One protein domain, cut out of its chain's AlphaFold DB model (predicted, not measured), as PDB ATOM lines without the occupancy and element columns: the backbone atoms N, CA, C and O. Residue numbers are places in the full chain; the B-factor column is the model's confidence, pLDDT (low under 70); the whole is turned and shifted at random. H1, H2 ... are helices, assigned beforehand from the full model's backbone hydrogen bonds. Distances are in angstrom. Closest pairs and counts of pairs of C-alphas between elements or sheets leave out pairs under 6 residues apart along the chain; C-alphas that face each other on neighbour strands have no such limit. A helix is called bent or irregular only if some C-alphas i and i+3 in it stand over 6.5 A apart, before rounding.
ATOM      1  N   ALA A   2     133.672 111.028 132.571       90.69
ATOM      2  CA  ALA A   2     133.911 110.219 133.781       90.69
ATOM      3  C   ALA A   2     135.360 109.703 133.916       90.69
ATOM      4  O   ALA A   2     135.953 109.839 134.977       90.69
ATOM      5  N   ALA A   3     135.959 109.203 132.826       92.94
ATOM      6  CA  ALA A   3     137.363 108.775 132.826       92.94
ATOM      7  C   ALA A   3     138.333 109.906 133.207       92.94
ATOM      8  O   ALA A   3     139.293 109.664 133.920       92.94
ATOM      9  N   TRP A   4     138.056 111.137 132.765       93.50
ATOM     10  CA  TRP A   4     138.873 112.309 133.086       93.50
ATOM     11  C   TRP A   4     138.664 112.767 134.532       93.50
ATOM     12  O   TRP A   4     139.619 113.098 135.210       93.50
ATOM     13  N   ALA A   5     137.432 112.711 135.045       92.44
ATOM     14  CA  ALA A   5     137.167 113.001 136.454       92.44
ATOM     15  C   ALA A   5     137.880 112.014 137.402       92.44
ATOM     16  O   ALA A   5     138.285 112.393 138.494       92.44
ATOM     17  N   ALA A   6     138.070 110.763 136.973       94.19
ATOM     18  CA  ALA A   6     138.704 109.709 137.765       94.19
ATOM     19  C   ALA A   6     140.246 109.705 137.719       94.19
ATOM     20  O   ALA A   6     140.852 108.775 138.245       94.19
ATOM     21  N   THR A   7     140.896 110.690 137.083       95.44
ATOM     22  CA  THR A   7     142.372 110.776 137.063       95.44
ATOM     23  C   THR A   7     142.946 111.420 138.324       95.44
ATOM     24  O   THR A   7     144.130 111.264 138.598       95.44
ATOM     25  N   GLY A   8     142.140 112.199 139.053       94.31
ATOM     26  CA  GLY A   8     142.563 112.875 140.278       94.31
ATOM     27  C   GLY A   8     142.446 111.986 141.522       94.31
ATOM     28  O   GLY A   8     141.730 110.980 141.497       94.31
ATOM     29  N   PRO A   9     143.124 112.355 142.623       95.38
ATOM     30  CA  PRO A   9     142.921 111.703 143.908       95.38
ATOM     31  C   PRO A   9     141.527 111.993 144.473       95.38
ATOM     32  O   PRO A   9     140.938 113.045 144.218       95.38
ATOM     33  N   ASN A  10     141.020 111.077 145.299       95.69
ATOM     34  CA  ASN A  10     139.816 111.285 146.103       95.69
ATOM     35  C   ASN A  10     140.174 112.056 147.384       95.69
ATOM     36  O   ASN A  10     140.124 111.520 148.492       95.69
ATOM     37  N   ALA A  11     140.621 113.296 147.197       93.44
ATOM     38  CA  ALA A  11     141.145 114.145 148.254       93.44
ATOM     39  C   ALA A  11     140.099 115.145 148.760       93.44
ATOM     40  O   ALA A  11     139.332 115.720 147.989       93.44
ATOM     41  N   TRP A  12     140.130 115.391 150.066       93.75
ATOM     42  CA  TRP A  12     139.318 116.385 150.762       93.75
ATOM     43  C   TRP A  12     140.213 117.381 151.497       93.75
ATOM     44  O   TRP A  12     141.418 117.184 151.633       93.75
ATOM     45  N   MET A  13     139.618 118.467 151.981       91.38
ATOM     46  CA  MET A  13     140.353 119.519 152.678       91.38
ATOM     47  C   MET A  13     140.728 119.083 154.105       91.38
ATOM     48  O   MET A  13     139.866 118.636 154.870       91.38
ATOM     49  N   TYR A  14     142.012 119.234 154.450       92.94
ATOM     50  CA  TYR A  14     142.573 119.088 155.799       92.94
ATOM     51  C   TYR A  14     142.066 117.832 156.541       92.94
ATOM     52  O   TYR A  14     142.143 116.712 156.031       92.94
ATOM     53  N   VAL A  15     141.480 118.004 157.728       94.25
ATOM     54  CA  VAL A  15     140.965 116.932 158.594       94.25
ATOM     55  C   VAL A  15     139.852 116.085 157.968       94.25
ATOM     56  O   VAL A  15     139.580 114.983 158.443       94.25
ATOM     57  N   SER A  16     139.204 116.561 156.900       93.44
ATOM     58  CA  SER A  16     138.189 115.777 156.178       93.44
ATOM     59  C   SER A  16     138.817 114.681 155.315       93.44
ATOM     60  O   SER A  16     138.140 113.721 154.959       93.44
ATOM     61  N   ASN A  17     140.110 114.799 154.999       94.38
ATOM     62  CA  ASN A  17     140.846 113.828 154.195       94.38
ATOM     63  C   ASN A  17     141.271 112.585 154.995       94.38
ATOM     64  O   ASN A  17     141.637 111.547 154.438       94.38
ATOM     65  N   TRP A  18     141.251 112.674 156.325       94.38
ATOM     66  CA  TRP A  18     141.793 111.649 157.205       94.38
ATOM     67  C   TRP A  18     140.981 110.353 157.146       94.38
ATOM     68  O   TRP A  18     139.826 110.289 157.558       94.38
ATOM     69  N   GLY A  19     141.620 109.281 156.670       93.25
ATOM     70  CA  GLY A  19     141.003 107.959 156.531       93.25
ATOM     71  C   GLY A  19     140.225 107.752 155.225       93.25
ATOM     72  O   GLY A  19     139.714 106.650 155.000       93.25
ATOM     73  N   VAL A  20     140.156 108.764 154.350       96.31
ATOM     74  CA  VAL A  20     139.508 108.652 153.038       96.31
ATOM     75  C   VAL A  20     140.328 107.728 152.117       96.31
ATOM     76  O   VAL A  20     141.553 107.829 152.053       96.31
ATOM     77  N   PRO A  21     139.701 106.775 151.403       95.12
ATOM     78  CA  PRO A  21     140.381 105.943 150.409       95.12
ATOM     79  C   PRO A  21     140.930 106.747 149.234       95.12
ATOM     80  O   PRO A  21     140.204 107.574 148.692       95.12
ATOM     81  N   TRP A  22     142.136 106.396 148.772       95.31
ATOM     82  CA  TRP A  22     142.770 107.012 147.596       95.31
ATOM     83  C   TRP A  22     142.878 108.542 147.721       95.31
ATOM     84  O   TRP A  22     142.670 109.269 146.756       95.31
ATOM     85  N   PHE A  23     143.185 109.038 148.921       93.12
ATOM     86  CA  PHE A  23     143.348 110.470 149.177       93.12
ATOM     87  C   PHE A  23     144.609 111.069 148.532       93.12
ATOM     88  O   PHE A  23     144.699 112.276 148.348       93.12
ATOM     89  N   ASP A  24     145.580 110.220 148.195       92.00
ATOM     90  CA  ASP A  24     146.917 110.550 147.693       92.00
ATOM     91  C   ASP A  24     147.157 110.093 146.243       92.00
ATOM     92  O   ASP A  24     148.204 110.370 145.663       92.00
ATOM     93  N   ARG A  25     146.204 109.371 145.644       92.62
ATOM     94  CA  ARG A  25     146.334 108.768 144.308       92.62
ATOM     95  C   ARG A  25     144.979 108.558 143.646       92.62
ATOM     96  O   ARG A  25     143.964 108.547 144.330       92.62
ATOM     97  N   ALA A  26     144.954 108.306 142.340       95.25
ATOM     98  CA  ALA A  26     143.719 107.961 141.639       95.25
ATOM     99  C   ALA A  26     143.068 106.667 142.195       95.25
ATOM    100  O   ALA A  26     143.774 105.775 142.686       95.25
ATOM    101  N   PRO A  27     141.728 106.518 142.123       95.38
ATOM    102  CA  PRO A  27     141.047 105.291 142.524       95.38
ATOM    103  C   PRO A  27     141.499 104.073 141.707       95.38
ATOM    104  O   PRO A  27     141.529 104.109 140.479       95.38
ATOM    105  N   VAL A  28     141.792 102.965 142.391       94.38
ATOM    106  CA  VAL A  28     142.270 101.709 141.782       94.38
ATOM    107  C   VAL A  28     141.321 100.566 142.124       94.38
ATOM    108  O   VAL A  28     141.006 100.352 143.297       94.38
ATOM    109  N   VAL A  29     140.918  99.787 141.119       88.19
ATOM    110  CA  VAL A  29     140.040  98.617 141.259       88.19
ATOM    111  C   VAL A  29     140.751  97.391 140.693       88.19
ATOM    112  O   VAL A  29     141.086  97.343 139.516       88.19
ATOM    113  N   GLY A  30     141.013  96.384 141.534       86.38
ATOM    114  CA  GLY A  30     141.661  95.142 141.083       86.38
ATOM    115  C   GLY A  30     143.078  95.325 140.518       86.38
ATOM    116  O   GLY A  30     143.515  94.510 139.716       86.38
ATOM    117  N   GLY A  31     143.785  96.390 140.916       90.12
ATOM    118  CA  GLY A  31     145.133  96.716 140.434       90.12
ATOM    119  C   GLY A  31     145.182  97.594 139.179       90.12
ATOM    120  O   GLY A  31     146.269  98.010 138.803       90.12
ATOM    121  N   VAL A  32     144.031  97.912 138.577       92.44
ATOM    122  CA  VAL A  32     143.906  98.799 137.409       92.44
ATOM    123  C   VAL A  32     143.283 100.127 137.846       92.44
ATOM    124  O   VAL A  32     142.375 100.140 138.686       92.44
ATOM    125  N   GLU A  33     143.769 101.248 137.320       94.31
ATOM    126  CA  GLU A  33     143.204 102.564 137.629       94.31
ATOM    127  C   GLU A  33     141.776 102.706 137.064       94.31
ATOM    128  O   GLU A  33     141.436 102.212 135.986       94.31
ATOM    129  N   LEU A  34     140.895 103.386 137.804       94.38
ATOM    130  CA  LEU A  34     139.490 103.547 137.420       94.38
ATOM    131  C   LEU A  34     139.331 104.339 136.109       94.38
ATOM    132  O   LEU A  34     138.422 104.059 135.325       94.38
ATOM    133  N   ASN A  35     140.213 105.306 135.852       94.81
ATOM    134  CA  ASN A  35     140.270 106.064 134.598       94.81
ATOM    135  C   ASN A  35     140.456 105.142 133.372       94.81
ATOM    136  O   ASN A  35     139.753 105.330 132.380       94.81
ATOM    137  N   GLU A  36     141.320 104.125 133.439       93.88
ATOM    138  CA  GLU A  36     141.605 103.181 132.359       93.88
ATOM    139  C   GLU A  36     140.378 102.321 132.074       93.88
ATOM    140  O   GLU A  36     139.944 102.211 130.926       93.88
ATOM    141  N   VAL A  37     139.748 101.787 133.124       94.00
ATOM    142  CA  VAL A  37     138.502 101.015 133.003       94.00
ATOM    143  C   VAL A  37     137.420 101.845 132.304       94.00
ATOM    144  O   VAL A  37     136.764 101.373 131.370       94.00
ATOM    145  N   LEU A  38     137.253 103.105 132.713       93.88
ATOM    146  CA  LEU A  38     136.285 104.023 132.112       93.88
ATOM    147  C   LEU A  38     136.664 104.418 130.676       93.88
ATOM    148  O   LEU A  38     135.773 104.630 129.851       93.88
ATOM    149  N   LEU A  39     137.956 104.499 130.358       94.56
ATOM    150  CA  LEU A  39     138.448 104.792 129.015       94.56
ATOM    151  C   LEU A  39     138.177 103.627 128.057       94.56
ATOM    152  O   LEU A  39     137.662 103.853 126.961       94.56
ATOM    153  N   PHE A  40     138.431 102.385 128.480       94.50
ATOM    154  CA  PHE A  40     138.087 101.193 127.699       94.50
ATOM    155  C   PHE A  40     136.577 101.083 127.471       94.50
ATOM    156  O   PHE A  40     136.140 100.810 126.351       94.50
ATOM    157  N   ALA A  41     135.767 101.371 128.494       92.88
ATOM    158  CA  ALA A  41     134.314 101.421 128.351       92.88
ATOM    159  C   ALA A  41     133.869 102.508 127.355       92.88
ATOM    160  O   ALA A  41     133.008 102.262 126.509       92.88
ATOM    161  N   ALA A  42     134.482 103.696 127.396       94.00
ATOM    162  CA  ALA A  42     134.196 104.771 126.448       94.00
ATOM    163  C   ALA A  42     134.577 104.390 125.007       94.00
ATOM    164  O   ALA A  42     133.791 104.629 124.088       94.00
ATOM    165  N   ALA A  43     135.735 103.755 124.808       96.50
ATOM    166  CA  ALA A  43     136.169 103.258 123.505       96.50
ATOM    167  C   ALA A  43     135.202 102.195 122.951       96.50
ATOM    168  O   ALA A  43     134.824 102.257 121.779       96.50
ATOM    169  N   ALA A  44     134.731 101.272 123.796       95.69
ATOM    170  CA  ALA A  44     133.732 100.275 123.417       95.69
ATOM    171  C   ALA A  44     132.392 100.918 123.013       95.69
ATOM    172  O   ALA A  44     131.820 100.563 121.980       95.69
ATOM    173  N   CYS A  45     131.913 101.906 123.776       91.69
ATOM    174  CA  CYS A  45     130.712 102.671 123.435       91.69
ATOM    175  C   CYS A  45     130.861 103.417 122.101       91.69
ATOM    176  O   CYS A  45     129.931 103.418 121.293       91.69
ATOM    177  N   LEU A  46     132.025 104.019 121.840       93.75
ATOM    178  CA  LEU A  46     132.304 104.718 120.587       93.75
ATOM    179  C   LEU A  46     132.356 103.754 119.393       93.75
ATOM    180  O   LEU A  46     131.784 104.054 118.348       93.75
ATOM    181  N   ALA A  47     132.959 102.575 119.556       95.56
ATOM    182  CA  ALA A  47     132.951 101.533 118.532       95.56
ATOM    183  C   ALA A  47     131.522 101.047 118.223       95.56
ATOM    184  O   ALA A  47     131.148 100.929 117.055       95.56
ATOM    185  N   ALA A  48     130.695 100.834 119.252       90.38
ATOM    186  CA  ALA A  48     129.291 100.459 119.086       90.38
ATOM    187  C   ALA A  48     128.474 101.559 118.388       90.38
ATOM    188  O   ALA A  48     127.680 101.268 117.489       90.38
ATOM    189  N   ALA A  49     128.701 102.825 118.750       88.56
ATOM    190  CA  ALA A  49     128.078 103.968 118.095       88.56
ATOM    191  C   ALA A  49     128.493 104.058 116.618       88.56
ATOM    192  O   ALA A  49     127.626 104.149 115.749       88.56
ATOM    193  N   GLY A  50     129.790 103.932 116.317       92.50
ATOM    194  CA  GLY A  50     130.310 103.898 114.948       92.50
ATOM    195  C   GLY A  50     129.706 102.762 114.122       92.50
ATOM    196  O   GLY A  50     129.231 102.983 113.012       92.50
ATOM    197  N   TRP A  51     129.609 101.560 114.691       91.81
ATOM    198  CA  TRP A  51     128.954 100.420 114.046       91.81
ATOM    199  C   TRP A  51     127.469 100.673 113.759       91.81
ATOM    200  O   TRP A  51     126.981 100.354 112.674       91.81
ATOM    201  N   SER A  52     126.742 101.273 114.708       86.50
ATOM    202  CA  SER A  52     125.332 101.633 114.518       86.50
ATOM    203  C   SER A  52     125.143 102.699 113.434       86.50
ATOM    204  O   SER A  52     124.201 102.604 112.650       86.50
ATOM    205  N   HIS A  53     126.074 103.652 113.331       87.56
ATOM    206  CA  HIS A  53     126.076 104.693 112.306       87.56
ATOM    207  C   HIS A  53     126.264 104.103 110.901       87.56
ATOM    208  O   HIS A  53     125.550 104.480 109.973       87.56
ATOM    209  N   LEU A  54     127.157 103.118 110.755       92.38
ATOM    210  CA  LEU A  54     127.414 102.439 109.479       92.38
ATOM    211  C   LEU A  54     126.249 101.547 109.010       92.38
ATOM    212  O   LEU A  54     126.111 101.310 107.812       92.38
ATOM    213  N   ARG A  55     125.398 101.048 109.920       87.69
ATOM    214  CA  ARG A  55     124.263 100.158 109.590       87.69
ATOM    215  C   ARG A  55     122.994 100.873 109.093       87.69
ATOM    216  O   ARG A  55     122.028 100.190 108.760       87.69
ATOM    217  N   GLY A  56     122.985 102.205 109.002       76.31
ATOM    218  CA  GLY A  56     121.855 102.983 108.475       76.31
ATOM    219  C   GLY A  56     120.758 103.317 109.506       76.31
ATOM    220  O   GLY A  56     120.832 102.908 110.670       76.31
ATOM    221  N   PRO A  57     119.743 104.115 109.114       71.75
ATOM    222  CA  PRO A  57     118.778 104.707 110.041       71.75
ATOM    223  C   PRO A  57     117.898 103.647 110.717       71.75
ATOM    224  O   PRO A  57     117.225 102.858 110.059       71.75
ATOM    225  N   HIS A  58     117.882 103.658 112.051       69.00
ATOM    226  CA  HIS A  58     117.021 102.806 112.869       69.00
ATOM    227  C   HIS A  58     115.775 103.584 113.318       69.00
ATOM    228  O   HIS A  58     115.876 104.733 113.746       69.00
ATOM    229  N   VAL A  59     114.598 102.949 113.280       66.31
ATOM    230  CA  VAL A  59     113.374 103.501 113.885       66.31
ATOM    231  C   VAL A  59     113.528 103.435 115.405       66.31
ATOM    232  O   VAL A  59     113.681 102.352 115.975       66.31
ATOM    233  N   SER A  60     113.526 104.587 116.079       65.19
ATOM    234  CA  SER A  60     113.719 104.646 117.528       65.19
ATOM    235  C   SER A  60     112.529 104.020 118.259       65.19
ATOM    236  O   SER A  60     111.408 104.521 118.180       65.19
ATOM    237  N   SER A  61     112.759 102.940 119.005       69.12
ATOM    238  CA  SER A  61     111.750 102.374 119.905       69.12
ATOM    239  C   SER A  61     111.602 103.223 121.177       69.12
ATOM    240  O   SER A  61     112.557 103.859 121.624       69.12
ATOM    241  N   GLY A  62     110.439 103.183 121.842       67.00
ATOM    242  CA  GLY A  62     110.244 103.875 123.131       67.00
ATOM    243  C   GLY A  62     111.219 103.433 124.238       67.00
ATOM    244  O   GLY A  62     111.471 104.176 125.183       67.00
ATOM    245  N   ARG A  63     111.827 102.245 124.104       66.75
ATOM    246  CA  ARG A  63     112.885 101.745 124.998       66.75
ATOM    247  C   ARG A  63     114.214 102.473 124.767       66.75
ATOM    248  O   ARG A  63     114.891 102.788 125.739       66.75
ATOM    249  N   ALA A  64     114.544 102.794 123.514       67.12
ATOM    250  CA  ALA A  64     115.751 103.538 123.152       67.12
ATOM    251  C   ALA A  64     115.730 104.976 123.700       67.12
ATOM    252  O   ALA A  64     116.746 105.450 124.197       67.12
ATOM    253  N   LEU A  65     114.561 105.630 123.719       65.31
ATOM    254  CA  LEU A  65     114.406 106.953 124.341       65.31
ATOM    255  C   LEU A  65     114.612 106.924 125.867       65.31
ATOM    256  O   LEU A  65     115.228 107.830 126.416       65.31
ATOM    257  N   ARG A  66     114.138 105.880 126.565       64.25
ATOM    258  CA  ARG A  66     114.344 105.729 128.022       64.25
ATOM    259  C   ARG A  66     115.800 105.430 128.388       64.25
ATOM    260  O   ARG A  66     116.278 105.869 129.427       64.25
ATOM    261  N   LEU A  67     116.509 104.701 127.528       70.31
ATOM    262  CA  LEU A  67     117.941 104.430 127.678       70.31
ATOM    263  C   LEU A  67     118.811 105.675 127.443       70.31
ATOM    264  O   LEU A  67     119.934 105.710 127.930       70.31
ATOM    265  N   ALA A  68     118.302 106.705 126.759       72.69
ATOM    266  CA  ALA A  68     119.045 107.939 126.509       72.69
ATOM    267  C   ALA A  68     119.168 108.852 127.749       72.69
ATOM    268  O   ALA A  68     120.151 109.578 127.862       72.69
ATOM    269  N   SER A  69     118.221 108.808 128.698       73.50
ATOM    270  CA  SER A  69     118.247 109.632 129.926       73.50
ATOM    271  C   SER A  69     118.794 108.908 131.165       73.50
ATOM    272  O   SER A  69     119.246 109.550 132.111       73.50
ATOM    273  N   ALA A  70     118.814 107.573 131.150       84.12
ATOM    274  CA  ALA A  70     119.338 106.747 132.235       84.12
ATOM    275  C   ALA A  70     120.841 106.925 132.574       84.12
ATOM    276  O   ALA A  70     121.161 106.887 133.763       84.12
ATOM    277  N   PRO A  71     121.785 107.118 131.623       86.19
ATOM    278  CA  PRO A  71     123.214 107.054 131.944       86.19
ATOM    279  C   PRO A  71     123.669 108.197 132.849       86.19
ATOM    280  O   PRO A  71     124.516 107.981 133.709       86.19
ATOM    281  N   LEU A  72     123.081 109.389 132.711       88.88
ATOM    282  CA  LEU A  72     123.407 110.515 133.584       88.88
ATOM    283  C   LEU A  72     123.008 110.219 135.034       88.88
ATOM    284  O   LEU A  72     123.823 110.373 135.934       88.88
ATOM    285  N   VAL A  73     121.782 109.733 135.252       91.19
ATOM    286  CA  VAL A  73     121.277 109.397 136.594       91.19
ATOM    287  C   VAL A  73     122.120 108.299 137.238       91.19
ATOM    288  O   VAL A  73     122.459 108.400 138.414       91.19
ATOM    289  N   VAL A  74     122.500 107.277 136.468       91.50
ATOM    290  CA  VAL A  74     123.352 106.185 136.958       91.50
ATOM    291  C   VAL A  74     124.735 106.700 137.353       91.50
ATOM    292  O   VAL A  74     125.209 106.373 138.437       91.50
ATOM    293  N   VAL A  75     125.370 107.530 136.518       91.44
ATOM    294  CA  VAL A  75     126.700 108.081 136.817       91.44
ATOM    295  C   VAL A  75     126.647 109.014 138.027       91.44
ATOM    296  O   VAL A  75     127.446 108.848 138.942       91.44
ATOM    297  N   CYS A  76     125.688 109.942 138.083       94.12
ATOM    298  CA  CYS A  76     125.525 110.833 139.233       94.12
ATOM    299  C   CYS A  76     125.249 110.048 140.522       94.12
ATOM    300  O   CYS A  76     125.876 110.314 141.542       94.12
ATOM    301  N   GLY A  77     124.362 109.050 140.475       96.19
ATOM    302  CA  GLY A  77     124.078 108.192 141.624       96.19
ATOM    303  C   GLY A  77     125.304 107.406 142.092       96.19
ATOM    304  O   GLY A  77     125.545 107.313 143.292       96.19
ATOM    305  N   ALA A  78     126.112 106.887 141.163       94.94
ATOM    306  CA  ALA A  78     127.348 106.184 141.492       94.94
ATOM    307  C   ALA A  78     128.386 107.102 142.157       94.94
ATOM    308  O   ALA A  78     129.016 106.680 143.123       94.94
ATOM    309  N   VAL A  79     128.527 108.347 141.688       95.12
ATOM    310  CA  VAL A  79     129.410 109.348 142.312       95.12
ATOM    311  C   VAL A  79     128.942 109.664 143.732       95.12
ATOM    312  O   VAL A  79     129.731 109.545 144.659       95.12
ATOM    313  N   VAL A  80     127.649 109.931 143.943       97.50
ATOM    314  CA  VAL A  80     127.120 110.196 145.296       97.50
ATOM    315  C   VAL A  80     127.352 109.014 146.240       97.50
ATOM    316  O   VAL A  80     127.752 109.201 147.388       97.50
ATOM    317  N   LEU A  81     127.119 107.784 145.775       97.69
ATOM    318  CA  LEU A  81     127.376 106.587 146.579       97.69
ATOM    319  C   LEU A  81     128.867 106.411 146.890       97.69
ATOM    320  O   LEU A  81     129.205 105.987 147.996       97.69
ATOM    321  N   PHE A  82     129.747 106.739 145.942       95.62
ATOM    322  CA  PHE A  82     131.191 106.738 146.152       95.62
ATOM    323  C   PHE A  82     131.600 107.782 147.198       95.62
ATOM    324  O   PHE A  82     132.284 107.422 148.156       95.62
ATOM    325  N   ASP A  83     131.120 109.021 147.082       95.69
ATOM    326  CA  ASP A  83     131.443 110.111 148.006       95.69
ATOM    327  C   ASP A  83     130.996 109.762 149.432       95.69
ATOM    328  O   ASP A  83     131.814 109.714 150.354       95.69
ATOM    329  N   VAL A  84     129.718 109.400 149.606       96.75
ATOM    330  CA  VAL A  84     129.153 109.014 150.909       96.75
ATOM    331  C   VAL A  84     129.848 107.775 151.469       96.75
ATOM    332  O   VAL A  84     130.181 107.736 152.653       96.75
ATOM    333  N   GLY A  85     130.099 106.762 150.636       96.88
ATOM    334  CA  GLY A  85     130.788 105.542 151.047       96.88
ATOM    335  C   GLY A  85     132.232 105.798 151.482       96.88
ATOM    336  O   GLY A  85     132.686 105.222 152.473       96.88
ATOM    337  N   SER A  86     132.943 106.688 150.786       96.81
ATOM    338  CA  SER A  86     134.327 107.051 151.098       96.81
ATOM    339  C   SER A  86     134.433 107.770 152.448       96.81
ATOM    340  O   SER A  86     135.262 107.386 153.277       96.81
ATOM    341  N   LEU A  87     133.523 108.711 152.720       96.25
ATOM    342  CA  LEU A  87     133.448 109.441 153.986       96.25
ATOM    343  C   LEU A  87     132.959 108.547 155.133       96.25
ATOM    344  O   LEU A  87     133.523 108.578 156.225       96.25
ATOM    345  N   ALA A  88     131.969 107.681 154.897       96.38
ATOM    346  CA  ALA A  88     131.513 106.714 155.897       96.38
ATOM    347  C   ALA A  88     132.636 105.741 156.292       96.38
ATOM    348  O   ALA A  88     132.815 105.423 157.474       96.38
ATOM    349  N   LYS A  89     133.438 105.297 155.317       96.44
ATOM    350  CA  LYS A  89     134.633 104.492 155.586       96.44
ATOM    351  C   LYS A  89     135.681 105.290 156.363       96.44
ATOM    352  O   LYS A  89     136.263 104.728 157.285       96.44
ATOM    353  N   ALA A  90     135.901 106.565 156.044       96.56
ATOM    354  CA  ALA A  90     136.822 107.428 156.785       96.56
ATOM    355  C   ALA A  90     136.415 107.560 158.262       96.56
ATOM    356  O   ALA A  90     137.228 107.307 159.151       96.56
ATOM    357  N   VAL A  91     135.129 107.815 158.536       96.25
ATOM    358  CA  VAL A  91     134.573 107.841 159.903       96.25
ATOM    359  C   VAL A  91     134.769 106.498 160.609       96.25
ATOM    360  O   VAL A  91     135.119 106.455 161.788       96.25
ATOM    361  N   HIS A  92     134.582 105.380 159.901       95.94
ATOM    362  CA  HIS A  92     134.855 104.062 160.468       95.94
ATOM    363  C   HIS A  92     136.346 103.855 160.782       95.94
ATOM    364  O   HIS A  92     136.670 103.352 161.861       95.94
ATOM    365  N   ALA A  93     137.239 104.208 159.860       94.88
ATOM    366  CA  ALA A  93     138.678 104.051 160.028       94.88
ATOM    367  C   ALA A  93     139.201 104.896 161.200       94.88
ATOM    368  O   ALA A  93     140.055 104.432 161.948       94.88
ATOM    369  N   GLN A  94     138.618 106.078 161.413       95.25
ATOM    370  CA  GLN A  94     139.016 107.028 162.450       95.25
ATOM    371  C   GLN A  94     138.228 106.918 163.768       95.25
ATOM    372  O   GLN A  94     138.205 107.857 164.560       95.25
ATOM    373  N   ARG A  95     137.602 105.769 164.069       92.50
ATOM    374  CA  ARG A  95     136.819 105.583 165.314       92.50
ATOM    375  C   ARG A  95     137.621 105.803 166.601       92.50
ATOM    376  O   ARG A  95     137.049 106.220 167.604       92.50
TER     377      ARG A  95
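Overview. This is residues 2 to 95 of the 256 residues of an uncharacterized protein of Pseudonocardia hydrocarbonoxydans (UniProt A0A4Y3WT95). What shape do these atoms make? Two long helices, H4 and H3, run opposite ways as the rails of an open frame, with an empty gap between them. Residues 55 to 61 join the rails at one end; toward the other end lie the winding residues 6 to 33 with the short H2, while H1 packs on the first part of H3. What is it built of? The printed part has 94 residues, with four named helices in the order H1, H2, H3, H4 and no named strand, all helix in class. It is loose, with a radius of gyration of the C-alphas of 17.9 A, and spans 57 by 26 by 21 A.

Arrangement. What is near the longest helix? H4, residues 62 to 93, touches no helix. It is close to but not clearly touching H2, residues 14 to 17; their closest C-alphas, of Asn 17 and Ala 90, are 8.0 A apart. What does H3 touch? H3, residues 34 to 54, is apart from H4, and touches H1, residues 2 to 5, with residues 34 to 39 alone; their closest C-alphas, of Ala 3 and Asn 35, are 4.4 A apart. How do the backbones run? In H3 every O i to N i+4 pair is within hydrogen-bond range, in H4 23 of 28, and H1 and H2 are too short for such a pair.

Along the chain. Where is H4? It runs 46.6 A from C-alpha 62 at (110.244, 103.875, 123.131) to C-alpha 93 at (138.678, 104.051, 160.028). It has a kink of 33 degrees near residue 69 and is irregular, but only just: C-alphas 68 and 71 are 6.9 A apart. Where is H3? It begins with C-alpha 34 at (139.490, 103.547, 137.420) and is 30.5 A long.

Size, cuts and confidence. Which links are long? The link from H2 to H3, 16 residues, is long, and the printed part has no cut. Where is confidence low? Residues 58 to 66 have a pLDDT under 70; the mean of the printed part is 89.8.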